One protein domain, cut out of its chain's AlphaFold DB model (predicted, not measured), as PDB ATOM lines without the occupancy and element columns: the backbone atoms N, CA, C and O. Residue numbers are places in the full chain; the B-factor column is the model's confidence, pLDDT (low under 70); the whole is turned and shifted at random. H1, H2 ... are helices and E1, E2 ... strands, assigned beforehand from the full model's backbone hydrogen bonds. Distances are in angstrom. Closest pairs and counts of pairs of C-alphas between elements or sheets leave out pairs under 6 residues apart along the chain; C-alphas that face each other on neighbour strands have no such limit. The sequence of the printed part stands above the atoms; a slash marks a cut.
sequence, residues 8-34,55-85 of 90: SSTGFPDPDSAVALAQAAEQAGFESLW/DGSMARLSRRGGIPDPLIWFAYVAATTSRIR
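Overview. This is residues 8 to 34 and 55 to 85 of the 90 residues of the protein "Luciferase-like monooxygenase family protein" of Mycobacterium xenopi 4042 (UniProt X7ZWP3). Two helices, H2 and H4, meet steeply in a small body with short H1 and strand E1, and an arm holding H3 extends past H1 to make the length. The printed part has 58 residues, with four named helices and one named strand in the order H1, H2, E1, H3, H4 along the chain, and its class is mostly helix; the whole is only just compact, close to loose, with a radius of gyration of the C-alphas of 12.2 A, spanning 39 by 19 by 16 A.

Along the chain. H2, residues 15 to 27, is 18.4 A long from C-alpha 15 at (231.155, 229.597, 269.956). H4, residues 70 to 78, is 11.7 A long, ending at C-alpha 78 (242.507, 233.194, 269.954). H1 is residues 8 to 11 (5.2 A), E1 32 to 34 (6.6 A), H3 59 to 63 (6.2 A).

Arrangement. H2 touches H4, C-alphas of Val 19 and Val 77 closest at 5.5 A, at a steep tilt of 62 degrees, the same way. With residues 18 to 21 alone, H2 only just touches H1, with 3 pairs of C-alphas within 8 A; the closest, Ser 9 and Ala 18, are 7.1 A apart. H3 is apart from H2. E1 pairs with no named strand. Every O i to N i+4 pair is within hydrogen-bond range in H2, H3 and H4; H1 is too short for one.

Size, cuts and confidence. Residues 35 to 54 are not printed; C-alphas 34 and 55 are 26.0 A apart across the cut. No link printed whole is long. No printed residue is under pLDDT 70.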
ATOM      1  N   SER A   8     232.878 240.603 263.191       94.81
ATOM      2  CA  SER A   8     233.146 239.166 263.313       94.81
ATOM      3  C   SER A   8     232.336 238.536 264.450       94.81
ATOM      4  O   SER A   8     231.665 237.529 264.241       94.81
ATOM      5  N   SER A   9     232.311 239.171 265.628       93.19
ATOM      6  CA  SER A   9     231.595 238.638 266.794       93.19
ATOM      7  C   SER A   9     230.074 238.707 266.668       93.19
ATOM      8  O   SER A   9     229.379 237.816 267.138       93.19
ATOM      9  N   THR A  10     229.525 239.736 266.019       90.38
ATOM     10  CA  THR A  10     228.070 239.878 265.830       90.38
ATOM     11  C   THR A  10     227.559 239.089 264.627       90.38
ATOM     12  O   THR A  10     226.387 238.706 264.589       90.38
ATOM     13  N   GLY A  11     228.425 238.828 263.645       91.31
ATOM     14  CA  GLY A  11     228.165 237.902 262.548       91.31
ATOM     15  C   GLY A  11     228.182 236.441 262.996       91.31
ATOM     16  O   GLY A  11     227.366 235.661 262.505       91.31
ATOM     17  N   PHE A  12     229.062 236.104 263.946       94.06
ATOM     18  CA  PHE A  12     229.303 234.746 264.449       94.06
ATOM     19  C   PHE A  12     229.362 234.724 265.992       94.06
ATOM     20  O   PHE A  12     230.434 234.545 266.577       94.06
ATOM     21  N   PRO A  13     228.224 234.959 266.673       91.75
ATOM     22  CA  PRO A  13     228.189 235.091 268.130       91.75
ATOM     23  C   PRO A  13     228.173 233.755 268.876       91.75
ATOM     24  O   PRO A  13     228.457 233.725 270.071       91.75
ATOM     25  N   ASP A  14     227.839 232.663 268.188       92.69
ATOM     26  CA  ASP A  14     227.890 231.312 268.739       92.69
ATOM     27  C   ASP A  14     229.340 230.780 268.752       92.69
ATOM     28  O   ASP A  14     230.044 230.974 267.754       92.69
ATOM     29  N   PRO A  15     229.787 230.095 269.826       93.38
ATOM     30  CA  PRO A  15     231.155 229.597 269.956       93.38
ATOM     31  C   PRO A  15     231.652 228.750 268.775       93.38
ATOM     32  O   PRO A  15     232.749 228.996 268.268       93.38
ATOM     33  N   ASP A  16     230.863 227.789 268.295       95.44
ATOM     34  CA  ASP A  16     231.298 226.884 267.225       95.44
ATOM     35  C   ASP A  16     231.425 227.648 265.904       95.44
ATOM     36  O   ASP A  16     232.408 227.507 265.167       95.44
ATOM     37  N   SER A  17     230.467 228.540 265.639       95.31
ATOM     38  CA  SER A  17     230.502 229.418 264.467       95.31
ATOM     39  C   SER A  17     231.675 230.411 264.503       95.31
ATOM     40  O   SER A  17     232.270 230.703 263.463       95.31
ATOM     41  N   ALA A  18     232.047 230.891 265.693       96.94
ATOM     42  CA  ALA A  18     233.160 231.809 265.902       96.94
ATOM     43  C   ALA A  18     234.509 231.139 265.606       96.94
ATOM     44  O   ALA A  18     235.351 231.719 264.916       96.94
ATOM     45  N   VAL A  19     234.697 229.901 266.073       98.25
ATOM     46  CA  VAL A  19     235.901 229.102 265.784       98.25
ATOM     47  C   VAL A  19     236.001 228.806 264.293       98.25
ATOM     48  O   VAL A  19     237.056 229.030 263.696       98.25
ATOM     49  N   ALA A  20     234.896 228.378 263.674       98.31
ATOM     50  CA  ALA A  20     234.858 228.106 262.241       98.31
ATOM     51  C   ALA A  20     235.239 229.348 261.415       98.31
ATOM     52  O   ALA A  20     236.063 229.249 260.502       98.31
ATOM     53  N   LEU A  21     234.703 230.526 261.766       98.12
ATOM     54  CA  LEU A  21     235.090 231.793 261.143       98.12
ATOM     55  C   LEU A  21     236.585 232.064 261.311       98.12
ATOM     56  O   LEU A  21     237.263 232.369 260.331       98.12
ATOM     57  N   ALA A  22     237.092 232.001 262.541       98.44
ATOM     58  CA  ALA A  22     238.451 232.424 262.849       98.44
ATOM     59  C   ALA A  22     239.501 231.555 262.142       98.44
ATOM     60  O   ALA A  22     240.447 232.082 261.552       98.44
ATOM     61  N   GLN A  23     239.288 230.238 262.119       98.50
ATOM     62  CA  GLN A  23     240.157 229.301 261.408       98.50
ATOM     63  C   GLN A  23     240.093 229.503 259.893       98.50
ATOM     64  O   GLN A  23     241.137 229.563 259.241       98.50
ATOM     65  N   ALA A  24     238.891 229.662 259.330       98.50
ATOM     66  CA  ALA A  24     238.729 229.909 257.901       98.50
ATOM     67  C   ALA A  24     239.379 231.236 257.476       98.50
ATOM     68  O   ALA A  24     240.064 231.290 256.455       98.50
ATOM     69  N   ALA A  25     239.222 232.295 258.274       98.44
ATOM     70  CA  ALA A  25     239.828 233.595 258.016       98.44
ATOM     71  C   ALA A  25     241.364 233.529 258.053       98.44
ATOM     72  O   ALA A  25     242.029 234.046 257.152       98.44
ATOM     73  N   GLU A  26     241.938 232.849 259.051       98.44
ATOM     74  CA  GLU A  26     243.389 232.668 259.160       98.44
ATOM     75  C   GLU A  26     243.961 231.848 257.989       98.44
ATOM     76  O   GLU A  26     244.999 232.219 257.425       98.44
ATOM     77  N   GLN A  27     243.269 230.775 257.583       98.44
ATOM     78  CA  GLN A  27     243.635 229.940 256.431       98.44
ATOM     79  C   GLN A  27     243.539 230.702 255.105       98.44
ATOM     80  O   GLN A  27     244.414 230.569 254.251       98.44
ATOM     81  N   ALA A  28     242.517 231.546 254.947       98.25
ATOM     82  CA  ALA A  28     242.333 232.392 253.770       98.25
ATOM     83  C   ALA A  28     243.317 233.578 253.705       98.25
ATOM     84  O   ALA A  28     243.357 234.291 252.702       98.25
ATOM     85  N   GLY A  29     244.126 233.796 254.747       98.00
ATOM     86  CA  GLY A  29     245.156 234.834 254.773       98.00
ATOM     87  C   GLY A  29     244.668 236.210 255.225       98.00
ATOM     88  O   GLY A  29     245.365 237.201 254.989       98.00
ATOM     89  N   PHE A  30     243.509 236.296 255.890       98.56
ATOM     90  CA  PHE A  30     243.108 237.526 256.572       98.56
ATOM     91  C   PHE A  30     244.081 237.848 257.706       98.56
ATOM     92  O   PHE A  30     244.648 236.972 258.361       98.56
ATOM     93  N   GLU A  31     244.289 239.140 257.917       98.31
ATOM     94  CA  GLU A  31     245.230 239.640 258.906       98.31
ATOM     95  C   GLU A  31     244.574 239.868 260.266       98.31
ATOM     96  O   GLU A  31     245.229 239.668 261.290       98.31
ATOM     97  N   SER A  32     243.297 240.260 260.286       98.25
ATOM     98  CA  SER A  32     242.612 240.609 261.527       98.25
ATOM     99  C   SER A  32     241.104 240.350 261.528       98.25
ATOM    100  O   SER A  32     240.428 240.467 260.505       98.25
ATOM    101  N   LEU A  33     240.575 240.040 262.712       98.12
ATOM    102  CA  LEU A  33     239.145 240.012 263.022       98.12
ATOM    103  C   LEU A  33     238.801 241.190 263.932       98.12
ATOM    104  O   LEU A  33     239.540 241.493 264.871       98.12
ATOM    105  N   TRP A  34     237.668 241.831 263.663       97.25
ATOM    106  CA  TRP A  34     237.226 243.018 264.385       97.25
ATOM    107  C   TRP A  34     235.832 242.833 264.973       97.25
ATOM    108  O   TRP A  34     234.931 242.299 264.315       97.25
ATOM    109  N   ASP A  55     213.318 249.919 261.127       80.81
ATOM    110  CA  ASP A  55     212.312 250.053 262.186       80.81
ATOM    111  C   ASP A  55     212.844 250.816 263.411       80.81
ATOM    112  O   ASP A  55     212.187 250.870 264.447       80.81
ATOM    113  N   GLY A  56     214.052 251.385 263.313       78.12
ATOM    114  CA  GLY A  56     214.710 252.076 264.421       78.12
ATOM    115  C   GLY A  56     215.139 251.165 265.577       78.12
ATOM    116  O   GLY A  56     215.623 251.673 266.587       78.12
ATOM    117  N   SER A  57     214.998 249.841 265.456       77.25
ATOM    118  CA  SER A  57     215.306 248.884 266.521       77.25
ATOM    119  C   SER A  57     216.651 248.181 266.322       77.25
ATOM    120  O   SER A  57     217.102 247.950 265.199       77.25
ATOM    121  N   MET A  58     217.263 247.746 267.426       76.06
ATOM    122  CA  MET A  58     218.417 246.833 267.419       76.06
ATOM    123  C   MET A  58     218.006 245.349 267.473       76.06
ATOM    124  O   MET A  58     218.854 244.474 267.649       76.06
ATOM    125  N   ALA A  59     216.717 245.025 267.299       75.94
ATOM    126  CA  ALA A  59     216.190 243.674 267.518       75.94
ATOM    127  C   ALA A  59     216.829 242.612 266.603       75.94
ATOM    128  O   ALA A  59     216.910 241.436 266.966       75.94
ATOM    129  N   ARG A  60     217.318 243.011 265.419       72.12
ATOM    130  CA  ARG A  60     218.047 242.121 264.501       72.12
ATOM    131  C   ARG A  60     219.335 241.561 265.109       72.12
ATOM    132  O   ARG A  60     219.633 240.395 264.867       72.12
ATOM    133  N   LEU A  61     220.063 242.356 265.896       72.12
ATOM    134  CA  LEU A  61     221.284 241.918 266.581       72.12
ATOM    135  C   LEU A  61     220.948 240.945 267.713       72.12
ATOM    136  O   LEU A  61     221.572 239.897 267.834       72.12
ATOM    137  N   SER A  62     219.893 241.222 268.483       71.94
ATOM    138  CA  SER A  62     219.462 240.333 269.572       71.94
ATOM    139  C   SER A  62     219.024 238.961 269.058       71.94
ATOM    140  O   SER A  62     219.371 237.943 269.646       71.94
ATOM    141  N   ARG A  63     218.297 238.917 267.932       73.44
ATOM    142  CA  ARG A  63     217.835 237.661 267.313       73.44
ATOM    143  C   ARG A  63     218.968 236.778 266.792       73.44
ATOM    144  O   ARG A  63     218.750 235.586 266.618       73.44
ATOM    145  N   ARG A  64     220.146 237.347 266.523       70.56
ATOM    146  CA  ARG A  64     221.312 236.603 266.028       70.56
ATOM    147  C   ARG A  64     222.175 236.002 267.132       70.56
ATOM    148  O   ARG A  64     223.130 235.328 266.796       70.56
ATOM    149  N   GLY A  65     221.843 236.206 268.408       73.88
ATOM    150  CA  GLY A  65     222.684 235.798 269.542       73.88
ATOM    151  C   GLY A  65     223.251 236.979 270.331       73.88
ATOM    152  O   GLY A  65     223.941 236.779 271.324       73.88
ATOM    153  N   GLY A  66     222.915 238.213 269.942       80.56
ATOM    154  CA  GLY A  66     223.338 239.425 270.632       80.56
ATOM    155  C   GLY A  66     224.698 239.937 270.166       80.56
ATOM    156  O   GLY A  66     225.139 239.671 269.049       80.56
ATOM    157  N   ILE A  67     225.323 240.739 271.025       85.88
ATOM    158  CA  ILE A  67     226.654 241.306 270.814       85.88
ATOM    159  C   ILE A  67     227.542 240.688 271.894       85.88
ATOM    160  O   ILE A  67     227.432 241.099 273.051       85.88
ATOM    161  N   PRO A  68     228.347 239.661 271.565       89.69
ATOM    162  CA  PRO A  68     229.290 239.098 272.517       89.69
ATOM    163  C   PRO A  68     230.254 240.174 273.003       89.69
ATOM    164  O   PRO A  68     230.649 241.045 272.222       89.69
ATOM    165  N   ASP A  69     230.671 240.079 274.265       91.25
ATOM    166  CA  ASP A  69     231.781 240.891 274.750       91.25
ATOM    167  C   ASP A  69     233.009 240.628 273.858       91.25
ATOM    168  O   ASP A  69     233.398 239.465 273.687       91.25
ATOM    169  N   PRO A  70     233.601 241.671 273.249       93.44
ATOM    170  CA  PRO A  70     234.647 241.486 272.257       93.44
ATOM    171  C   PRO A  70     235.889 240.825 272.858       93.44
ATOM    172  O   PRO A  70     236.515 240.011 272.188       93.44
ATOM    173  N   LEU A  71     236.226 241.101 274.121       94.44
ATOM    174  CA  LEU A  71     237.413 240.533 274.758       94.44
ATOM    175  C   LEU A  71     237.223 239.049 275.066       94.44
ATOM    176  O   LEU A  71     238.133 238.257 274.826       94.44
ATOM    177  N   ILE A  72     236.038 238.661 275.540       95.19
ATOM    178  CA  ILE A  72     235.705 237.249 275.763       95.19
ATOM    179  C   ILE A  72     235.661 236.488 274.438       95.19
ATOM    180  O   ILE A  72     236.234 235.403 274.329       95.19
ATOM    181  N   TRP A  73     235.033 237.069 273.413       95.94
ATOM    182  CA  TRP A  73     234.965 236.460 272.088       95.94
ATOM    183  C   TRP A  73     236.365 236.293 271.479       95.94
ATOM    184  O   TRP A  73     236.692 235.208 271.001       95.94
ATOM    185  N   PHE A  74     237.230 237.313 271.573       97.31
ATOM    186  CA  PHE A  74     238.622 237.222 271.124       97.31
ATOM    187  C   PHE A  74     239.409 236.171 271.886       97.31
ATOM    188  O   PHE A  74     240.089 235.376 271.250       97.31
ATOM    189  N   ALA A  75     239.311 236.128 273.216       97.69
ATOM    190  CA  ALA A  75     240.003 235.120 274.013       97.69
ATOM    191  C   ALA A  75     239.621 233.697 273.578       97.69
ATOM    192  O   ALA A  75     240.488 232.831 273.460       97.69
ATOM    193  N   TYR A  76     238.338 233.479 273.279       97.81
ATOM    194  CA  TYR A  76     237.837 232.190 272.820       97.81
ATOM    195  C   TYR A  76     238.415 231.790 271.455       97.81
ATOM    196  O   TYR A  76     238.992 230.712 271.319       97.81
ATOM    197  N   VAL A  77     238.338 232.665 270.444       98.06
ATOM    198  CA  VAL A  77     238.849 232.326 269.103       98.06
ATOM    199  C   VAL A  77     240.379 232.342 269.022       98.06
ATOM    200  O   VAL A  77     240.963 231.567 268.259       98.06
ATOM    201  N   ALA A  78     241.050 233.157 269.841       98.25
ATOM    202  CA  ALA A  78     242.507 233.194 269.954       98.25
ATOM    203  C   ALA A  78     243.078 231.849 270.418       98.25
ATOM    204  O   ALA A  78     244.158 231.469 269.984       98.25
ATOM    205  N   ALA A  79     242.340 231.088 271.233       98.19
ATOM    206  CA  ALA A  79     242.752 229.748 271.653       98.19
ATOM    207  C   ALA A  79     242.797 228.726 270.497       98.19
ATOM    208  O   ALA A  79     243.381 227.654 270.643       98.19
ATOM    209  N   THR A  80     242.183 229.045 269.353       97.94
ATOM    210  CA  THR A  80     242.055 228.151 268.188       97.94
ATOM    211  C   THR A  80     242.781 228.655 266.940       97.94
ATOM    212  O   THR A  80     242.684 228.037 265.879       97.94
ATOM    213  N   THR A  81     243.503 229.772 267.059       98.31
ATOM    214  CA  THR A  81     244.241 230.436 265.976       98.31
ATOM    215  C   THR A  81     245.656 230.785 266.433       98.31
ATOM    216  O   THR A  81     245.972 230.709 267.618       98.31
ATOM    217  N   SER A  82     246.553 231.104 265.497       98.19
ATOM    218  CA  SER A  82     247.993 231.226 265.798       98.19
ATOM    219  C   SER A  82     248.645 232.527 265.330       98.19
ATOM    220  O   SER A  82     249.734 232.875 265.788       98.19
ATOM    221  N   ARG A  83     248.016 233.246 264.398       97.94
ATOM    222  CA  ARG A  83     248.634 234.352 263.656       97.94
ATOM    223  C   ARG A  83     247.685 235.524 263.404       97.94
ATOM    224  O   ARG A  83     248.159 236.653 263.269       97.94
ATOM    225  N   ILE A  84     246.381 235.269 263.300       98.25
ATOM    226  CA  ILE A  84     245.364 236.297 263.078       98.25
ATOM    227  C   ILE A  84     245.310 237.254 264.270       98.25
ATOM    228  O   ILE A  84     245.488 236.866 265.424       98.25
ATOM    229  N   ARG A  85     245.128 238.542 263.980       98.19
ATOM    230  CA  ARG A  85     245.110 239.612 264.983       98.19
ATOM    231  C   ARG A  85     243.674 240.004 265.321       98.19
ATOM    232  O   ARG A  85     242.754 239.749 264.550       98.19
TER     233      ARG A  85